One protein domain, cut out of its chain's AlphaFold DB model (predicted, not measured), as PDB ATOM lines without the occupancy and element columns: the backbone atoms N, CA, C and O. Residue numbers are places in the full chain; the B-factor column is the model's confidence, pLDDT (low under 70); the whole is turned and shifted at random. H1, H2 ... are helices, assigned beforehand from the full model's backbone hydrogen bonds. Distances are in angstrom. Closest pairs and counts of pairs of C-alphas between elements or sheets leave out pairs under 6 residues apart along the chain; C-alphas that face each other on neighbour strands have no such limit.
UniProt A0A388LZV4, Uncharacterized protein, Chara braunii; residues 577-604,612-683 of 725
ATOM      1  N   MET A 577     151.672 181.413  56.064       55.97
ATOM      2  CA  MET A 577     152.868 180.924  55.365       55.97
ATOM      3  C   MET A 577     152.685 179.504  54.804       55.97
ATOM      4  O   MET A 577     153.068 179.242  53.670       55.97
ATOM      5  N   LEU A 578     152.045 178.587  55.537       56.94
ATOM      6  CA  LEU A 578     151.753 177.219  55.086       56.94
ATOM      7  C   LEU A 578     150.769 177.196  53.909       56.94
ATOM      8  O   LEU A 578     150.999 176.474  52.939       56.94
ATOM      9  N   LYS A 579     149.721 178.034  53.939       61.62
ATOM     10  CA  LYS A 579     148.819 178.243  52.788       61.62
ATOM     11  C   LYS A 579     149.561 178.796  51.565       61.62
ATOM     12  O   LYS A 579     149.188 178.491  50.440       61.62
ATOM     13  N   GLN A 580     150.621 179.577  51.766       59.59
ATOM     14  CA  GLN A 580     151.428 180.150  50.684       59.59
ATOM     15  C   GLN A 580     152.497 179.187  50.159       59.59
ATOM     16  O   GLN A 580     152.717 179.135  48.952       59.59
ATOM     17  N   ARG A 581     153.112 178.369  51.024       57.00
ATOM     18  CA  ARG A 581     153.995 177.264  50.618       57.00
ATOM     19  C   ARG A 581     153.221 176.254  49.766       57.00
ATOM     20  O   ARG A 581     153.679 175.919  48.680       57.00
ATOM     21  N   SER A 582     152.017 175.852  50.189       69.94
ATOM     22  CA  SER A 582     151.169 174.950  49.397       69.94
ATOM     23  C   SER A 582     150.643 175.590  48.105       69.94
ATOM     24  O   SER A 582     150.593 174.907  47.086       69.94
ATOM     25  N   GLN A 583     150.338 176.896  48.089       77.94
ATOM     26  CA  GLN A 583     150.065 177.630  46.843       77.94
ATOM     27  C   GLN A 583     151.273 177.640  45.896       77.94
ATOM     28  O   GLN A 583     151.103 177.338  44.721       77.94
ATOM     29  N   LYS A 584     152.481 177.953  46.386       84.19
ATOM     30  CA  LYS A 584     153.709 177.979  45.574       84.19
ATOM     31  C   LYS A 584     153.983 176.614  44.943       84.19
ATOM     32  O   LYS A 584     154.191 176.551  43.737       84.19
ATOM     33  N   THR A 585     153.946 175.536  45.731       83.94
ATOM     34  CA  THR A 585     154.120 174.171  45.210       83.94
ATOM     35  C   THR A 585     153.038 173.837  44.189       83.94
ATOM     36  O   THR A 585     153.365 173.407  43.093       83.94
ATOM     37  N   ALA A 586     151.769 174.151  44.468       84.06
ATOM     38  CA  ALA A 586     150.698 173.938  43.499       84.06
ATOM     39  C   ALA A 586     150.917 174.729  42.192       84.06
ATOM     40  O   ALA A 586     150.662 174.196  41.120       84.06
ATOM     41  N   PHE A 587     151.432 175.963  42.233       89.75
ATOM     42  CA  PHE A 587     151.794 176.698  41.015       89.75
ATOM     43  C   PHE A 587     152.939 176.041  40.231       89.75
ATOM     44  O   PHE A 587     152.889 176.058  39.004       89.75
ATOM     45  N   LEU A 588     153.935 175.461  40.908       90.94
ATOM     46  CA  LEU A 588     155.029 174.718  40.271       90.94
ATOM     47  C   LEU A 588     154.518 173.422  39.622       90.94
ATOM     48  O   LEU A 588     154.721 173.240  38.428       90.94
ATOM     49  N   ASP A 589     153.766 172.597  40.354       88.75
ATOM     50  CA  ASP A 589     153.173 171.350  39.846       88.75
ATOM     51  C   ASP A 589     152.223 171.604  38.655       88.75
ATOM     52  O   ASP A 589     152.160 170.818  37.708       88.75
ATOM     53  N   MET A 590     151.463 172.710  38.681       91.31
ATOM     54  CA  MET A 590     150.611 173.116  37.555       91.31
ATOM     55  C   MET A 590     151.416 173.649  36.366       91.31
ATOM     56  O   MET A 590     150.985 173.465  35.230       91.31
ATOM     57  N   ARG A 591     152.556 174.310  36.606       93.94
ATOM     58  CA  ARG A 591     153.451 174.801  35.551       93.94
ATOM     59  C   ARG A 591     154.148 173.651  34.839       93.94
ATOM     60  O   ARG A 591     154.115 173.614  33.619       93.94
ATOM     61  N   GLU A 592     154.688 172.702  35.596       92.38
ATOM     62  CA  GLU A 592     155.284 171.471  35.071       92.38
ATOM     63  C   GLU A 592     154.263 170.693  34.226       92.38
ATOM     64  O   GLU A 592     154.543 170.326  33.088       92.38
ATOM     65  N   ALA A 593     153.036 170.514  34.730       90.81
ATOM     66  CA  ALA A 593     151.960 169.891  33.959       90.81
ATOM     67  C   ALA A 593     151.616 170.674  32.676       90.81
ATOM     68  O   ALA A 593     151.410 170.068  31.633       90.81
ATOM     69  N   TRP A 594     151.581 172.010  32.723       93.62
ATOM     70  CA  TRP A 594     151.354 172.838  31.533       93.62
ATOM     71  C   TRP A 594     152.475 172.697  30.499       93.62
ATOM     72  O   TRP A 594     152.206 172.676  29.303       93.62
ATOM     73  N   GLU A 595     153.722 172.582  30.946       92.31
ATOM     74  CA  GLU A 595     154.893 172.421  30.080       92.31
ATOM     75  C   GLU A 595     154.935 171.035  29.430       92.31
ATOM     76  O   GLU A 595     155.160 170.949  28.223       92.31
ATOM     77  N   ASN A 596     154.611 169.983  30.187       91.38
ATOM     78  CA  ASN A 596     154.521 168.609  29.686       91.38
ATOM     79  C   ASN A 596     153.382 168.408  28.668       91.38
ATOM     80  O   ASN A 596     153.531 167.621  27.741       91.38
ATOM     81  N   GLU A 597     152.274 169.148  28.786       90.44
ATOM     82  CA  GLU A 597     151.147 169.117  27.831       90.44
ATOM     83  C   GLU A 597     151.381 169.979  26.564       90.44
ATOM     84  O   GLU A 597     150.446 170.268  25.813       90.44
ATOM     85  N   GLU A 598     152.623 170.407  26.306       91.06
ATOM     86  CA  GLU A 598     153.026 171.307  25.207       91.06
ATOM     87  C   GLU A 598     152.439 172.731  25.307       91.06
ATOM     88  O   GLU A 598     152.119 173.370  24.304       91.06
ATOM     89  N   ARG A 599     152.312 173.255  26.533       90.75
ATOM     90  CA  ARG A 599     151.867 174.630  26.841       90.75
ATOM     91  C   ARG A 599     150.511 175.012  26.210       90.75
ATOM     92  O   ARG A 599     150.415 176.050  25.551       90.75
ATOM     93  N   PRO A 600     149.428 174.237  26.426       88.69
ATOM     94  CA  PRO A 600     148.133 174.491  25.802       88.69
ATOM     95  C   PRO A 600     147.538 175.826  26.277       88.69
ATOM     96  O   PRO A 600     147.549 176.152  27.467       88.69
ATOM     97  N   VAL A 601     146.990 176.609  25.345       84.88
ATOM     98  CA  VAL A 601     146.466 177.962  25.601       84.88
ATOM     99  C   VAL A 601     144.965 178.010  25.318       84.88
ATOM    100  O   VAL A 601     144.476 177.372  24.388       84.88
ATOM    101  N   ALA A 602     144.226 178.800  26.099       83.06
ATOM    102  CA  ALA A 602     142.817 179.066  25.834       83.06
ATOM    103  C   ALA A 602     142.635 179.713  24.450       83.06
ATOM    104  O   ALA A 602     143.224 180.757  24.164       83.06
ATOM    105  N   ILE A 603     141.773 179.127  23.616       82.94
ATOM    106  CA  ILE A 603     141.452 179.671  22.292       82.94
ATOM    107  C   ILE A 603     140.782 181.041  22.455       82.94
ATOM    108  O   ILE A 603     139.725 181.160  23.077       82.94
ATOM    109  N   GLN A 604     141.382 182.069  21.859       74.69
ATOM    110  CA  GLN A 604     140.781 183.396  21.739       74.69
ATOM    111  C   GLN A 604     140.053 183.533  20.393       74.69
ATOM    112  O   GLN A 604     140.541 183.068  19.365       74.69
ATOM    113  N   ALA A 612     139.832 169.895  18.569       85.62
ATOM    114  CA  ALA A 612     140.980 169.232  19.195       85.62
ATOM    115  C   ALA A 612     141.757 170.158  20.152       85.62
ATOM    116  O   ALA A 612     142.118 169.744  21.252       85.62
ATOM    117  N   GLU A 613     141.957 171.431  19.783       86.75
ATOM    118  CA  GLU A 613     142.597 172.431  20.655       86.75
ATOM    119  C   GLU A 613     141.751 172.700  21.914       86.75
ATOM    120  O   GLU A 613     142.300 172.806  23.013       86.75
ATOM    121  N   LYS A 614     140.411 172.759  21.783       86.56
ATOM    122  CA  LYS A 614     139.491 172.888  22.933       86.56
ATOM    123  C   LYS A 614     139.641 171.710  23.883       86.56
ATOM    124  O   LYS A 614     139.731 171.920  25.089       86.56
ATOM    125  N   GLN A 615     139.627 170.496  23.332       88.12
ATOM    126  CA  GLN A 615     139.693 169.260  24.100       88.12
ATOM    127  C   GLN A 615     141.027 169.185  24.849       88.12
ATOM    128  O   GLN A 615     141.012 169.122  26.073       88.12
ATOM    129  N   LYS A 616     142.162 169.392  24.165       88.62
ATOM    130  CA  LYS A 616     143.493 169.427  24.793       88.62
ATOM    131  C   LYS A 616     143.607 170.479  25.906       88.62
ATOM    132  O   LYS A 616     144.125 170.186  26.982       88.62
ATOM    133  N   PHE A 617     143.088 171.695  25.699       89.44
ATOM    134  CA  PHE A 617     143.085 172.713  26.758       89.44
ATOM    135  C   PHE A 617     142.172 172.336  27.937       89.44
ATOM    136  O   PHE A 617     142.507 172.622  29.087       89.44
ATOM    137  N   PHE A 618     141.039 171.679  27.682       88.94
ATOM    138  CA  PHE A 618     140.128 171.214  28.727       88.94
ATOM    139  C   PHE A 618     140.686 170.021  29.515       88.94
ATOM    140  O   PHE A 618     140.569 169.987  30.737       88.94
ATOM    141  N   ASP A 619     141.364 169.086  28.857       88.69
ATOM    142  CA  ASP A 619     142.012 167.952  29.519       88.69
ATOM    143  C   ASP A 619     143.170 168.428  30.404       88.69
ATOM    144  O   ASP A 619     143.251 168.040  31.572       88.69
ATOM    145  N   PHE A 620     143.958 169.401  29.930       90.38
ATOM    146  CA  PHE A 620     144.898 170.147  30.769       90.38
ATOM    147  C   PHE A 620     144.201 170.798  31.981       90.38
ATOM    148  O   PHE A 620     144.679 170.658  33.110       90.38
ATOM    149  N   GLN A 621     143.048 171.458  31.795       90.75
ATOM    150  CA  GLN A 621     142.265 172.013  32.907       90.75
ATOM    151  C   GLN A 621     141.883 170.943  33.943       90.75
ATOM    152  O   GLN A 621     142.072 171.179  35.138       90.75
ATOM    153  N   LYS A 622     141.395 169.767  33.517       88.56
ATOM    154  CA  LYS A 622     141.074 168.643  34.420       88.56
ATOM    155  C   LYS A 622     142.330 168.134  35.144       88.56
ATOM    156  O   LYS A 622     142.301 167.964  36.365       88.56
ATOM    157  N   LEU A 623     143.450 167.982  34.432       87.94
ATOM    158  CA  LEU A 623     144.737 167.540  34.980       87.94
ATOM    159  C   LEU A 623     145.221 168.454  36.118       87.94
ATOM    160  O   LEU A 623     145.471 167.982  37.232       87.94
ATOM    161  N   ILE A 624     145.297 169.770  35.890       89.19
ATOM    162  CA  ILE A 624     145.765 170.718  36.918       89.19
ATOM    163  C   ILE A 624     144.732 171.033  38.006       89.19
ATOM    164  O   ILE A 624     145.068 171.605  39.047       89.19
ATOM    165  N   LEU A 625     143.476 170.629  37.818       85.31
ATOM    166  CA  LEU A 625     142.470 170.616  38.876       85.31
ATOM    167  C   LEU A 625     142.750 169.487  39.894       85.31
ATOM    168  O   LEU A 625     142.577 169.691  41.098       85.31
ATOM    169  N   GLY A 626     143.291 168.353  39.432       77.12
ATOM    170  CA  GLY A 626     143.777 167.252  40.272       77.12
ATOM    171  C   GLY A 626     145.062 167.558  41.061       77.12
ATOM    172  O   GLY A 626     145.274 166.999  42.130       77.12
ATOM    173  N   LYS A 627     145.901 168.501  40.612       76.00
ATOM    174  CA  LYS A 627     147.182 168.875  41.263       76.00
ATOM    175  C   LYS A 627     147.039 169.825  42.473       76.00
ATOM    176  O   LYS A 627     147.982 170.510  42.855       76.00
ATOM    177  N   ARG A 628     145.842 169.950  43.056       70.25
ATOM    178  CA  ARG A 628     145.498 171.035  44.002       70.25
ATOM    179  C   ARG A 628     145.470 170.603  45.466       70.25
ATOM    180  O   ARG A 628     145.021 169.503  45.746       70.25
ATOM    181  N   PRO A 629     145.764 171.498  46.425       57.56
ATOM    182  CA  PRO A 629     145.583 171.231  47.853       57.56
ATOM    183  C   PRO A 629     144.111 171.401  48.305       57.56
ATOM    184  O   PRO A 629     143.842 172.017  49.332       57.56
ATOM    185  N   ASN A 630     143.135 170.923  47.522       69.31
ATOM    186  CA  ASN A 630     141.706 170.999  47.861       69.31
ATOM    187  C   ASN A 630     140.950 169.769  47.335       69.31
ATOM    188  O   ASN A 630     140.775 169.626  46.125       69.31
ATOM    189  N   GLY A 631     140.426 168.942  48.245       69.62
ATOM    190  CA  GLY A 631     139.678 167.728  47.907       69.62
ATOM    191  C   GLY A 631     138.431 167.973  47.050       69.62
ATOM    192  O   GLY A 631     138.138 167.164  46.176       69.62
ATOM    193  N   ALA A 632     137.749 169.116  47.192       75.31
ATOM    194  CA  ALA A 632     136.603 169.445  46.336       75.31
ATOM    195  C   ALA A 632     137.006 169.626  44.859       75.31
ATOM    196  O   ALA A 632     136.236 169.303  43.956       75.31
ATOM    197  N   HIS A 633     138.232 170.098  44.599       80.06
ATOM    198  CA  HIS A 633     138.771 170.166  43.242       80.06
ATOM    199  C   HIS A 633     139.150 168.775  42.711       80.06
ATOM    200  O   HIS A 633     138.951 168.525  41.528       80.06
ATOM    201  N   TRP A 634     139.618 167.851  43.558       77.94
ATOM    202  CA  TRP A 634     139.877 166.462  43.147       77.94
ATOM    203  C   TRP A 634     138.598 165.745  42.717       77.94
ATOM    204  O   TRP A 634     138.574 165.161  41.638       77.94
ATOM    205  N   THR A 635     137.520 165.856  43.498       81.88
ATOM    206  CA  THR A 635     136.208 165.303  43.125       81.88
ATOM    207  C   THR A 635     135.698 165.906  41.815       81.88
ATOM    208  O   THR A 635     135.160 165.194  40.973       81.88
ATOM    209  N   LEU A 636     135.907 167.212  41.604       83.88
ATOM    210  CA  LEU A 636     135.538 167.871  40.352       83.88
ATOM    211  C   LEU A 636     136.417 167.404  39.174       83.88
ATOM    212  O   LEU A 636     135.899 167.250  38.075       83.88
ATOM    213  N   ALA A 637     137.708 167.125  39.381       82.69
ATOM    214  CA  ALA A 637     138.615 166.609  38.349       82.69
ATOM    215  C   ALA A 637     138.296 165.160  37.937       82.69
ATOM    216  O   ALA A 637     138.354 164.840  36.753       82.69
ATOM    217  N   GLN A 638     137.911 164.314  38.900       80.31
ATOM    218  CA  GLN A 638     137.546 162.904  38.693       80.31
ATOM    219  C   GLN A 638     136.152 162.702  38.072       80.31
ATOM    220  O   GLN A 638     135.754 161.567  37.835       80.31
ATOM    221  N   LYS A 639     135.380 163.768  37.825       83.31
ATOM    222  CA  LYS A 639     134.061 163.644  37.193       83.31
ATOM    223  C   LYS A 639     134.217 163.333  35.698       83.31
ATOM    224  O   LYS A 639     134.760 164.146  34.940       83.31
ATOM    225  N   ASP A 640     133.623 162.230  35.254       73.50
ATOM    226  CA  ASP A 640     133.514 161.833  33.840       73.50
ATOM    227  C   ASP A 640     132.458 162.654  33.067       73.50
ATOM    228  O   ASP A 640     131.611 162.133  32.347       73.50
ATOM    229  N   SER A 641     132.513 163.981  33.213       80.75
ATOM    230  CA  SER A 641     131.812 164.940  32.354       80.75
ATOM    231  C   SER A 641     132.720 165.395  31.205       80.75
ATOM    232  O   SER A 641     133.926 165.617  31.388       80.75
ATOM    233  N   SER A 642     132.117 165.568  30.026       77.75
ATOM    234  CA  SER A 642     132.762 166.022  28.786       77.75
ATOM    235  C   SER A 642     132.558 167.524  28.533       77.75
ATOM    236  O   SER A 642     131.806 168.191  29.246       77.75
ATOM    237  N   LEU A 643     133.163 168.052  27.460       78.75
ATOM    238  CA  LEU A 643     132.959 169.429  26.980       78.75
ATOM    239  C   LEU A 643     131.496 169.787  26.631       78.75
ATOM    240  O   LEU A 643     131.182 170.965  26.455       78.75
ATOM    241  N   VAL A 644     130.597 168.800  26.522       83.50
ATOM    242  CA  VAL A 644     129.161 169.020  26.264       83.50
ATOM    243  C   VAL A 644     128.436 169.532  27.522       83.50
ATOM    244  O   VAL A 644     127.478 170.301  27.418       83.50
ATOM    245  N   ASP A 645     128.918 169.162  28.713       87.75
ATOM    246  CA  ASP A 645     128.385 169.588  30.013       87.75
ATOM    247  C   ASP A 645     128.862 171.018  30.335       87.75
ATOM    248  O   ASP A 645     129.873 171.246  31.002       87.75
ATOM    249  N   LYS A 646     128.133 172.012  29.813       86.62
ATOM    250  CA  LYS A 646     128.475 173.441  29.953       86.62
ATOM    251  C   LYS A 646     128.548 173.909  31.409       86.62
ATOM    252  O   LYS A 646     129.350 174.790  31.712       86.62
ATOM    253  N   GLU A 647     127.735 173.341  32.300       88.25
ATOM    254  CA  GLU A 647     127.760 173.677  33.729       88.25
ATOM    255  C   GLU A 647     129.038 173.156  34.387       88.25
ATOM    256  O   GLU A 647     129.703 173.889  35.120       88.25
ATOM    257  N   TYR A 648     129.444 171.928  34.058       88.69
ATOM    258  CA  TYR A 648     130.718 171.375  34.499       88.69
ATOM    259  C   TYR A 648     131.922 172.150  33.955       88.69
ATOM    260  O   TYR A 648     132.811 172.503  34.729       88.69
ATOM    261  N   VAL A 649     131.935 172.489  32.661       86.25
ATOM    262  CA  VAL A 649     132.998 173.316  32.057       86.25
ATOM    263  C   VAL A 649     133.103 174.671  32.770       86.25
ATOM    264  O   VAL A 649     134.204 175.117  33.100       86.25
ATOM    265  N   ALA A 650     131.968 175.304  33.090       87.44
ATOM    266  CA  ALA A 650     131.941 176.545  33.861       87.44
ATOM    267  C   ALA A 650     132.443 176.358  35.305       87.44
ATOM    268  O   ALA A 650     133.193 177.200  35.802       87.44
ATOM    269  N   ALA A 651     132.089 175.260  35.982       88.50
ATOM    270  CA  ALA A 651     132.571 174.947  37.329       88.50
ATOM    271  C   ALA A 651     134.097 174.734  37.366       88.50
ATOM    272  O   ALA A 651     134.780 175.309  38.217       88.50
ATOM    273  N   VAL A 652     134.635 173.975  36.404       87.44
ATOM    274  CA  VAL A 652     136.078 173.767  36.201       87.44
ATOM    275  C   VAL A 652     136.772 175.115  35.969       87.44
ATOM    276  O   VAL A 652     137.676 175.481  36.726       87.44
ATOM    277  N   GLY A 653     136.292 175.915  35.012       87.69
ATOM    278  CA  GLY A 653     136.834 177.247  34.718       87.69
ATOM    279  C   GLY A 653     136.809 178.202  35.921       87.69
ATOM    280  O   GLY A 653     137.810 178.862  36.206       87.69
ATOM    281  N   ASN A 654     135.712 178.231  36.681       87.25
ATOM    282  CA  ASN A 654     135.577 179.057  37.883       87.25
ATOM    283  C   ASN A 654     136.554 178.641  38.992       87.25
ATOM    284  O   ASN A 654     137.211 179.504  39.578       87.25
ATOM    285  N   ALA A 655     136.723 177.338  39.238       86.62
ATOM    286  CA  ALA A 655     137.729 176.833  40.174       86.62
ATOM    287  C   ALA A 655     139.161 177.212  39.741       86.62
ATOM    288  O   ALA A 655     140.032 177.497  40.573       86.62
ATOM    289  N   LEU A 656     139.428 177.224  38.433       88.31
ATOM    290  CA  LEU A 656     140.735 177.523  37.839       88.31
ATOM    291  C   LEU A 656     141.050 179.021  37.701       88.31
ATOM    292  O   LEU A 656     142.229 179.373  37.625       88.31
ATOM    293  N   ARG A 657     140.040 179.900  37.749       86.62
ATOM    294  CA  ARG A 657     140.128 181.342  37.442       86.62
ATOM    295  C   ARG A 657     141.271 182.094  38.132       86.62
ATOM    296  O   ARG A 657     141.926 182.905  37.490       86.62
ATOM    297  N   GLN A 658     141.517 181.835  39.418       82.31
ATOM    298  CA  GLN A 658     142.571 182.515  40.195       82.31
ATOM    299  C   GLN A 658     143.991 181.955  39.961       82.31
ATOM    300  O   GLN A 658     144.961 182.552  40.409       82.31
ATOM    301  N   TRP A 659     144.117 180.806  39.287       87.06
ATOM    302  CA  TRP A 659     145.388 180.097  39.092       87.06
ATOM    303  C   TRP A 659     145.915 180.253  37.664       87.06
ATOM    304  O   TRP A 659     147.091 180.551  37.461       87.06
ATOM    305  N   MET A 660     145.034 180.092  36.670       90.56
ATOM    306  CA  MET A 660     145.412 180.078  35.254       90.56
ATOM    307  C   MET A 660     146.259 181.269  34.787       90.56
ATOM    308  O   MET A 660     147.271 181.010  34.142       90.56
ATOM    309  N   PRO A 661     145.936 182.537  35.131       91.31
ATOM    310  CA  PRO A 661     146.688 183.687  34.628       91.31
ATOM    311  C   PRO A 661     148.182 183.649  34.956       91.31
ATOM    312  O   PRO A 661     148.974 184.193  34.195       91.31
ATOM    313  N   LEU A 662     148.566 183.011  36.070       90.25
ATOM    314  CA  LEU A 662     149.967 182.827  36.432       90.25
ATOM    315  C   LEU A 662     150.547 181.533  35.846       90.25
ATOM    316  O   LEU A 662     151.650 181.566  35.308       90.25
ATOM    317  N   VAL A 663     149.817 180.412  35.906       91.88
ATOM    318  CA  VAL A 663     150.284 179.112  35.377       91.88
ATOM    319  C   VAL A 663     150.651 179.208  33.895       91.88
ATOM    320  O   VAL A 663     151.704 178.714  33.507       91.88
ATOM    321  N   THR A 664     149.834 179.890  33.087       91.50
ATOM    322  CA  THR A 664     150.049 180.049  31.638       91.50
ATOM    323  C   THR A 664     150.768 181.357  31.272       91.50
ATOM    324  O   THR A 664     150.690 181.805  30.129       91.50
ATOM    325  N   ALA A 665     151.418 182.026  32.232       92.56
ATOM    326  CA  ALA A 665     152.158 183.262  31.976       92.56
ATOM    327  C   ALA A 665     153.474 183.005  31.216       92.56
ATOM    328  O   ALA A 665     154.007 181.892  31.213       92.56
ATOM    329  N   GLY A 666     154.060 184.053  30.631       91.06
ATOM    330  CA  GLY A 666     155.427 183.983  30.103       91.06
ATOM    331  C   GLY A 666     156.444 183.625  31.196       91.06
ATOM    332  O   GLY A 666     156.251 183.965  32.366       91.06
ATOM    333  N   ASP A 667     157.531 182.947  30.819       92.88
ATOM    334  CA  ASP A 667     158.519 182.387  31.757       92.88
ATOM    335  C   ASP A 667     159.097 183.418  32.738       92.88
ATOM    336  O   ASP A 667     159.191 183.144  33.933       92.88
ATOM    337  N   ASP A 668     159.400 184.634  32.273       92.56
ATOM    338  CA  ASP A 668     159.871 185.736  33.123       92.56
ATOM    339  C   ASP A 668     158.850 186.129  34.210       92.56
ATOM    340  O   ASP A 668     159.215 186.290  35.378       92.56
ATOM    341  N   VAL A 669     157.562 186.221  33.860       92.00
ATOM    342  CA  VAL A 669     156.482 186.562  34.802       92.00
ATOM    343  C   VAL A 669     156.308 185.450  35.835       92.00
ATOM    344  O   VAL A 669     156.236 185.730  37.034       92.00
ATOM    345  N   PHE A 670     156.314 184.188  35.395       91.88
ATOM    346  CA  PHE A 670     156.230 183.041  36.296       91.88
ATOM    347  C   PHE A 670     157.439 182.977  37.247       91.88
ATOM    348  O   PHE A 670     157.273 182.876  38.463       91.88
ATOM    349  N   CYS A 671     158.658 183.152  36.727       89.94
ATOM    350  CA  CYS A 671     159.881 183.204  37.529       89.94
ATOM    351  C   CYS A 671     159.873 184.359  38.543       89.94
ATOM    352  O   CYS A 671     160.295 184.179  39.689       89.94
ATOM    353  N   LYS A 672     159.379 185.545  38.161       89.00
ATOM    354  CA  LYS A 672     159.214 186.692  39.069       89.00
ATOM    355  C   LYS A 672     158.207 186.395  40.180       89.00
ATOM    356  O   LYS A 672     158.505 186.673  41.340       89.00
ATOM    357  N   ALA A 673     157.075 185.765  39.868       85.56
ATOM    358  CA  ALA A 673     156.103 185.347  40.876       85.56
ATOM    359  C   ALA A 673     156.671 184.277  41.825       85.56
ATOM    360  O   ALA A 673     156.487 184.368  43.038       85.56
ATOM    361  N   MET A 674     157.431 183.300  41.321       91.19
ATOM    362  CA  MET A 674     158.087 182.307  42.180       91.19
ATOM    363  C   MET A 674     159.142 182.944  43.098       91.19
ATOM    364  O   MET A 674     159.204 182.602  44.280       91.19
ATOM    365  N   LYS A 675     159.906 183.933  42.608       85.12
ATOM    366  CA  LYS A 675     160.810 184.761  43.431       85.12
ATOM    367  C   LYS A 675     160.053 185.587  44.479       85.12
ATOM    368  O   LYS A 675     160.541 185.728  45.599       85.12
ATOM    369  N   PHE A 676     158.862 186.094  44.158       84.19
ATOM    370  CA  PHE A 676     157.979 186.760  45.121       84.19
ATOM    371  C   PHE A 676     157.512 185.796  46.220       84.19
ATOM    372  O   PHE A 676     157.662 186.125  47.391       84.19
ATOM    373  N   TYR A 677     157.053 184.585  45.883       80.06
ATOM    374  CA  TYR A 677     156.680 183.570  46.881       80.06
ATOM    375  C   TYR A 677     157.858 183.139  47.774       80.06
ATOM    376  O   TYR A 677     157.651 182.875  48.956       80.06
ATOM    377  N   VAL A 678     159.088 183.095  47.242       78.06
ATOM    378  CA  VAL A 678     160.311 182.876  48.041       78.06
ATOM    379  C   VAL A 678     160.522 184.024  49.033       78.06
ATOM    380  O   VAL A 678     160.530 183.790  50.238       78.06
ATOM    381  N   LYS A 679     160.576 185.276  48.556       74.31
ATOM    382  CA  LYS A 679     160.732 186.454  49.430       74.31
ATOM    383  C   LYS A 679     159.595 186.603  50.444       74.31
ATOM    384  O   LYS A 679     159.842 187.075  51.552       74.31
ATOM    385  N   TRP A 680     158.371 186.197  50.090       67.75
ATOM    386  CA  TRP A 680     157.239 186.159  51.015       67.75
ATOM    387  C   TRP A 680     157.492 185.149  52.134       67.75
ATOM    388  O   TRP A 680     157.393 185.506  53.304       67.75
ATOM    389  N   ALA A 681     157.836 183.905  51.788       63.62
ATOM    390  CA  ALA A 681     158.073 182.838  52.760       63.62
ATOM    391  C   ALA A 681     159.264 183.125  53.695       63.62
ATOM    392  O   ALA A 681     159.273 182.650  54.826       63.62
ATOM    393  N   GLU A 682     160.235 183.919  53.237       65.75
ATOM    394  CA  GLU A 682     161.354 184.436  54.040       65.75
ATOM    395  C   GLU A 682     160.990 185.675  54.889       65.75
ATOM    396  O   GLU A 682     161.832 186.181  55.623       65.75
ATOM    397  N   GLY A 683     159.774 186.222  54.770       62.09
ATOM    398  CA  GLY A 683     159.365 187.456  55.455       62.09
ATOM    399  C   GLY A 683     160.050 188.734  54.944       62.09
ATOM    400  O   GLY A 683     159.915 189.790  55.561       62.09
TER     401      GLY A 683
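Overview. This is residues 577 to 604 and 612 to 683 of the 725 residues of an uncharacterized protein of Chara braunii (UniProt A0A388LZV4). H6, H1 and H2 make a staggered row of antiparallel helices, with H3 folding back beside the end of H2, H4 crossing there, and tiny H5 packing on H1 and H6. The 100 printed residues hold six named helices, H1 to H6, and no named strand: all helix. The whole is compact, radius of gyration of the C-alphas 14.0 A, spanning 46 by 27 by 20 A.

Along the chain. H1, residues 577 to 596, begins at C-alpha (152.868, 180.924, 55.365) and is 28.5 A long. H2 is 612 to 626, 21.4 A; H3 631 to 637; H4 646 to 656; H5 660 to 663. H6, 667 to 681, 21.0 A, ends at C-alpha (158.073, 182.838, 52.760).

Arrangement. H1 touches H2 with residues 589 to 594 alone, C-alphas of Met 590 and Ile 624 closest at 5.4 A. H1 touches H6 with residues 577 to 584 alone, Met 577 and Ala 681 closest, C-alphas 6.1 A apart. H2 and H3 form a hairpin. Every O i to N i+4 pair is within hydrogen-bond range in H1, H2, H3, H4 and H6; H5 is too short for one.

Size, cuts and confidence. Residues 605 to 611 are cut out, C-alphas 604 and 612 14.4 A apart. Residues 577 to 582, 629 to 631 and 680 to 683 have pLDDT under 70.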